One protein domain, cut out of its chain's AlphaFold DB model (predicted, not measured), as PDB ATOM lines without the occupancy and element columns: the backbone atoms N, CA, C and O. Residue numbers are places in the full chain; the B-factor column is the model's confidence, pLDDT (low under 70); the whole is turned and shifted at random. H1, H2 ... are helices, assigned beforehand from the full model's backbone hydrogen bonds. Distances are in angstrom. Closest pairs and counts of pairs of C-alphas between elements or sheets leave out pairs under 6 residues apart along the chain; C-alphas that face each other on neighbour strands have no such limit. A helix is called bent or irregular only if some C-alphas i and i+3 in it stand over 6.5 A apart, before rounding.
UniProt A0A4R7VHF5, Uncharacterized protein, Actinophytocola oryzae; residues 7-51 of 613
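AT A GLANCE: This is residues 7 to 51 of the 613 residues of an uncharacterized protein of Actinophytocola oryzae (UniProt A0A4R7VHF5). One long, kinked helix, H2, makes the length of the domain, and the short helix H1 folds back from its beginning, giving the outline of a hook with a long shank. Residues 39 to 51, of which 39 to 49 belong to H2, stick out as a free arm. The printed part has 45 residues with two named helices, H1 then H2 along the chain, and no named strand; the class is all helix. The whole is only just loose, close to extended, with a radius of gyration of the C-alphas of 14.0 A, and the C-alphas span 45 by 18 by 6 A.

HOW THE PARTS SIT: H2, residues 25 to 49, has a kink of 43 degrees near residue 33. It is irregular, but only just: C-alphas 29 and 32 are 6.9 A apart. H1, residues 13 to 21, and H2 only just touch, with 3 pairs of C-alphas within 8 A, and they touch only at the corner by their link. H2 touches H1 with residues 25 to 27 alone; the closest C-alphas are those of Asp 19 and Leu 26, 6.3 A apart. The two helices run opposite ways at a steep tilt of 41 degrees, with their centres 21.2 A apart. In H1 every O i to N i+4 pair is within hydrogen-bond range; in H2, 17 of 21 are.

IN THESE COORDINATES: H2 runs 36.0 A from C-alpha 25 at (121.912, 74.601, 93.153) to C-alpha 49 at (118.817, 71.945, 57.371). H1 runs 12.5 A, beginning with C-alpha 13 at (132.083, 82.877, 85.011).

THE WHOLE: The C-alphas of Glu 21 and Trp 51 are the two farthest apart, at 45.3 A. Without residues 39 to 51, the body spans 26 by 16 by 6 A. The link from H1 to H2 is tight, with 3 residues. The printed part has no cut, its mean pLDDT is 91.2, and no printed residue is under 70.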
ATOM      1  N   MET A   7     123.176  75.445  78.849       87.38
ATOM      2  CA  MET A   7     122.614  76.685  79.401       87.38
ATOM      3  C   MET A   7     123.458  77.233  80.552       87.38
ATOM      4  O   MET A   7     123.681  78.440  80.634       87.38
ATOM      5  N   TYR A   8     123.950  76.355  81.429       88.31
ATOM      6  CA  TYR A   8     124.836  76.744  82.525       88.31
ATOM      7  C   TYR A   8     126.135  77.355  81.995       88.31
ATOM      8  O   TYR A   8     126.620  78.342  82.542       88.31
ATOM      9  N   ASP A   9     126.663  76.825  80.891       87.25
ATOM     10  CA  ASP A   9     127.906  77.306  80.284       87.25
ATOM     11  C   ASP A   9     127.801  78.684  79.624       87.25
ATOM     12  O   ASP A   9     128.820  79.361  79.476       87.25
ATOM     13  N   LEU A  10     126.585  79.133  79.297       89.06
ATOM     14  CA  LEU A  10     126.320  80.497  78.831       89.06
ATOM     15  C   LEU A  10     126.326  81.526  79.974       89.06
ATOM     16  O   LEU A  10     126.356  82.729  79.709       89.06
ATOM     17  N   LEU A  11     126.304  81.092  81.243       90.88
ATOM     18  CA  LEU A  11     126.345  82.007  82.381       90.88
ATOM     19  C   LEU A  11     127.743  82.627  82.556       90.88
ATOM     20  O   LEU A  11     128.763  81.934  82.423       90.88
ATOM     21  N   PRO A  12     127.819  83.913  82.954       94.81
ATOM     22  CA  PRO A  12     129.085  84.550  83.294       94.81
ATOM     23  C   PRO A  12     129.882  83.737  84.321       94.81
ATOM     24  O   PRO A  12     129.321  83.182  85.268       94.81
ATOM     25  N   GLN A  13     131.208  83.702  84.171       92.38
ATOM     26  CA  GLN A  13     132.083  82.877  85.011       92.38
ATOM     27  C   GLN A  13     131.908  83.156  86.514       92.38
ATOM     28  O   GLN A  13     131.856  82.211  87.292       92.38
ATOM     29  N   TYR A  14     131.729  84.420  86.919       94.38
ATOM     30  CA  TYR A  14     131.537  84.781  88.331       94.38
ATOM     31  C   TYR A  14     130.268  84.164  88.952       94.38
ATOM     32  O   TYR A  14     130.256  83.858  90.142       94.38
ATOM     33  N   VAL A  15     129.210  83.942  88.157       92.81
ATOM     34  CA  VAL A  15     127.968  83.284  88.606       92.81
ATOM     35  C   VAL A  15     128.207  81.789  88.800       92.81
ATOM     36  O   VAL A  15     127.790  81.234  89.812       92.81
ATOM     37  N   ARG A  16     128.927  81.151  87.869       92.81
ATOM     38  CA  ARG A  16     129.293  79.730  87.965       92.81
ATOM     39  C   ARG A  16     130.216  79.448  89.152       92.81
ATOM     40  O   ARG A  16     130.012  78.461  89.849       92.81
ATOM     41  N   THR A  17     131.178  80.333  89.429       92.81
ATOM     42  CA  THR A  17     132.052  80.224  90.610       92.81
ATOM     43  C   THR A  17     131.243  80.286  91.906       92.81
ATOM     44  O   THR A  17     131.383  79.412  92.754       92.81
ATOM     45  N   ARG A  18     130.335  81.263  92.032       92.00
ATOM     46  CA  ARG A  18     129.486  81.414  93.224       92.00
ATOM     47  C   ARG A  18     128.500  80.255  93.406       92.00
ATOM     48  O   ARG A  18     128.208  79.859  94.526       92.00
ATOM     49  N   ASP A  19     127.979  79.706  92.314       93.81
ATOM     50  CA  ASP A  19     127.123  78.518  92.349       93.81
ATOM     51  C   ASP A  19     127.899  77.260  92.778       93.81
ATOM     52  O   ASP A  19     127.387  76.458  93.555       93.81
ATOM     53  N   ALA A  20     129.153  77.112  92.336       92.25
ATOM     54  CA  ALA A  20     130.034  76.034  92.784       92.25
ATOM     55  C   ALA A  20     130.344  76.124  94.289       92.25
ATOM     56  O   ALA A  20     130.286  75.109  94.981       92.25
ATOM     57  N   GLU A  21     130.584  77.331  94.815       93.62
ATOM     58  CA  GLU A  21     130.758  77.582  96.258       93.62
ATOM     59  C   GLU A  21     129.526  77.179  97.091       93.62
ATOM     60  O   GLU A  21     129.660  76.818  98.257       93.62
ATOM     61  N   LEU A  22     128.329  77.207  96.493       92.12
ATOM     62  CA  LEU A  22     127.054  76.855  97.130       92.12
ATOM     63  C   LEU A  22     126.600  75.408  96.854       92.12
ATOM     64  O   LEU A  22     125.488  75.041  97.233       92.12
ATOM     65  N   GLY A  23     127.429  74.581  96.208       90.25
ATOM     66  CA  GLY A  23     127.107  73.177  95.932       90.25
ATOM     67  C   GLY A  23     126.231  72.941  94.694       90.25
ATOM     68  O   GLY A  23     125.498  71.957  94.646       90.25
ATOM     69  N   HIS A  24     126.307  73.812  93.685       92.00
ATOM     70  CA  HIS A  24     125.630  73.688  92.385       92.00
ATOM     71  C   HIS A  24     124.076  73.712  92.363       92.00
ATOM     72  O   HIS A  24     123.470  73.003  91.539       92.00
ATOM     73  N   PRO A  25     123.375  74.512  93.197       92.50
ATOM     74  CA  PRO A  25     121.912  74.601  93.153       92.50
ATOM     75  C   PRO A  25     121.377  75.145  91.817       92.50
ATOM     76  O   PRO A  25     120.380  74.637  91.303       92.50
ATOM     77  N   LEU A  26     122.046  76.130  91.207       90.12
ATOM     78  CA  LEU A  26     121.642  76.706  89.922       90.12
ATOM     79  C   LEU A  26     121.895  75.732  88.769       90.12
ATOM     80  O   LEU A  26     121.041  75.593  87.895       90.12
ATOM     81  N   ARG A  27     123.027  75.014  88.770       88.81
ATOM     82  CA  ARG A  27     123.285  73.947  87.784       88.81
ATOM     83  C   ARG A  27     122.215  72.855  87.847       88.81
ATOM     84  O   ARG A  27     121.772  72.394  86.798       88.81
ATOM     85  N   SER A  28     121.789  72.476  89.054       89.38
ATOM     86  CA  SER A  28     120.739  71.470  89.272       89.38
ATOM     87  C   SER A  28     119.369  71.957  88.791       89.38
ATOM     88  O   SER A  28     118.639  71.198  88.162       89.38
ATOM     89  N   LEU A  29     119.046  73.236  89.016       90.19
ATOM     90  CA  LEU A  29     117.824  73.864  88.506       90.19
ATOM     91  C   LEU A  29     117.808  73.949  86.972       90.19
ATOM     92  O   LEU A  29     116.780  73.704  86.347       90.19
ATOM     93  N   LEU A  30     118.945  74.295  86.361       90.88
ATOM     94  CA  LEU A  30     119.062  74.451  84.911       90.88
ATOM     95  C   LEU A  30     119.201  73.123  84.164       90.88
ATOM     96  O   LEU A  30     118.991  73.106  82.958       90.88
ATOM     97  N   ALA A  31     119.573  72.027  84.829       86.62
ATOM     98  CA  ALA A  31     119.736  70.717  84.195       86.62
ATOM     99  C   ALA A  31     118.487  70.254  83.411       86.62
ATOM    100  O   ALA A  31     118.624  70.012  82.214       86.62
ATOM    101  N   PRO A  32     117.268  70.221  83.990       88.06
ATOM    102  CA  PRO A  32     116.070  69.833  83.237       88.06
ATOM    103  C   PRO A  32     115.698  70.832  82.127       88.06
ATOM    104  O   PRO A  32     115.164  70.435  81.096       88.06
ATOM    105  N   MET A  33     115.999  72.127  82.293       89.25
ATOM    106  CA  MET A  33     115.747  73.140  81.253       89.25
ATOM    107  C   MET A  33     116.724  73.016  80.080       89.25
ATOM    108  O   MET A  33     116.366  73.316  78.942       89.25
ATOM    109  N   ALA A  34     117.949  72.562  80.346       87.94
ATOM    110  CA  ALA A  34     118.971  72.369  79.331       87.94
ATOM    111  C   ALA A  34     118.591  71.275  78.327       87.94
ATOM    112  O   ALA A  34     118.955  71.386  77.157       87.94
ATOM    113  N   ASP A  35     117.832  70.263  78.757       84.50
ATOM    114  CA  ASP A  35     117.318  69.217  77.871       84.50
ATOM    115  C   ASP A  35     116.293  69.762  76.877       84.50
ATOM    116  O   ASP A  35     116.412  69.515  75.676       84.50
ATOM    117  N   GLU A  36     115.341  70.571  77.341       89.62
ATOM    118  CA  GLU A  36     114.371  71.229  76.458       89.62
ATOM    119  C   GLU A  36     115.036  72.278  75.557       89.62
ATOM    120  O   GLU A  36     114.748  72.338  74.362       89.62
ATOM    121  N   TYR A  37     116.003  73.046  76.072       89.75
ATOM    122  CA  TYR A  37     116.809  73.947  75.243       89.75
ATOM    123  C   TYR A  37     117.536  73.194  74.125       89.75
ATOM    124  O   TYR A  37     117.551  73.657  72.983       89.75
ATOM    125  N   ARG A  38     118.121  72.028  74.431       87.38
ATOM    126  CA  ARG A  38     118.806  71.196  73.438       87.38
ATOM    127  C   ARG A  38     117.837  70.721  72.359       87.38
ATOM    128  O   ARG A  38     118.151  70.881  71.188       87.38
ATOM    129  N   ARG A  39     116.643  70.250  72.736       90.25
ATOM    130  CA  ARG A  39     115.592  69.836  71.789       90.25
ATOM    131  C   ARG A  39     115.163  70.967  70.858       90.25
ATOM    132  O   ARG A  39     115.071  70.755  69.656       90.25
ATOM    133  N   VAL A  40     114.936  72.170  71.393       93.50
ATOM    134  CA  VAL A  40     114.577  73.345  70.578       93.50
ATOM    135  C   VAL A  40     115.725  73.736  69.653       93.50
ATOM    136  O   VAL A  40     115.498  74.034  68.486       93.50
ATOM    137  N   ARG A  41     116.966  73.723  70.148       90.56
ATOM    138  CA  ARG A  41     118.140  74.029  69.327       90.56
ATOM    139  C   ARG A  41     118.315  73.019  68.192       90.56
ATOM    140  O   ARG A  41     118.500  73.433  67.056       90.56
ATOM    141  N   GLU A  42     118.194  71.729  68.490       91.62
ATOM    142  CA  GLU A  42     118.211  70.653  67.494       91.62
ATOM    143  C   GLU A  42     117.076  70.808  66.474       91.62
ATOM    144  O   GLU A  42     117.291  70.574  65.287       91.62
ATOM    145  N   ASP A  43     115.887  71.244  66.899       94.44
ATOM    146  CA  ASP A  43     114.770  71.511  65.991       94.44
ATOM    147  C   ASP A  43     115.030  72.716  65.074       94.44
ATOM    148  O   ASP A  43     114.767  72.645  63.877       94.44
ATOM    149  N   VAL A  44     115.614  73.800  65.594       95.00
ATOM    150  CA  VAL A  44     116.023  74.964  64.790       95.00
ATOM    151  C   VAL A  44     117.115  74.587  63.791       95.00
ATOM    152  O   VAL A  44     117.010  74.935  62.615       95.00
ATOM    153  N   ASP A  45     118.137  73.852  64.233       93.19
ATOM    154  CA  ASP A  45     119.212  73.370  63.363       93.19
ATOM    155  C   ASP A  45     118.646  72.438  62.274       93.19
ATOM    156  O   ASP A  45     119.028  72.530  61.105       93.19
ATOM    157  N   ARG A  46     117.662  71.597  62.626       91.88
ATOM    158  CA  ARG A  46     116.922  70.744  61.687       91.88
ATOM    159  C   ARG A  46     116.099  71.555  60.682       91.88
ATOM    160  O   ARG A  46     116.172  71.265  59.492       91.88
ATOM    161  N   LEU A  47     115.363  72.577  61.122       95.00
ATOM    162  CA  LEU A  47     114.596  73.470  60.244       95.00
ATOM    163  C   LEU A  47     115.499  74.242  59.278       95.00
ATOM    164  O   LEU A  47     115.139  74.428  58.118       95.00
ATOM    165  N   TYR A  48     116.676  74.673  59.735       95.56
ATOM    166  CA  TYR A  48     117.671  75.293  58.866       95.56
ATOM    167  C   TYR A  48     118.227  74.289  57.848       95.56
ATOM    168  O   TYR A  48     118.380  74.617  56.672       95.56
ATOM    169  N   GLY A  49     118.470  73.044  58.271       94.00
ATOM    170  CA  GLY A  49     118.817  71.945  57.371       94.00
ATOM    171  C   GLY A  49     117.749  71.687  56.303       94.00
ATOM    172  O   GLY A  49     118.086  71.415  55.156       94.00
ATOM    173  N   ASP A  50     116.468  71.864  56.634       95.19
ATOM    174  CA  ASP A  50     115.351  71.673  55.705       95.19
ATOM    175  C   ASP A  50     115.332  72.662  54.517       95.19
ATOM    176  O   ASP A  50     114.627  72.418  53.538       95.19
ATOM    177  N   TRP A  51     116.135  73.733  54.540       91.81
ATOM    178  CA  TRP A  51     116.241  74.686  53.424       91.81
ATOM    179  C   TRP A  51     117.155  74.220  52.286       91.81
ATOM    180  O   TRP A  51     117.049  74.742  51.174       91.81
TER     181      TRP A  51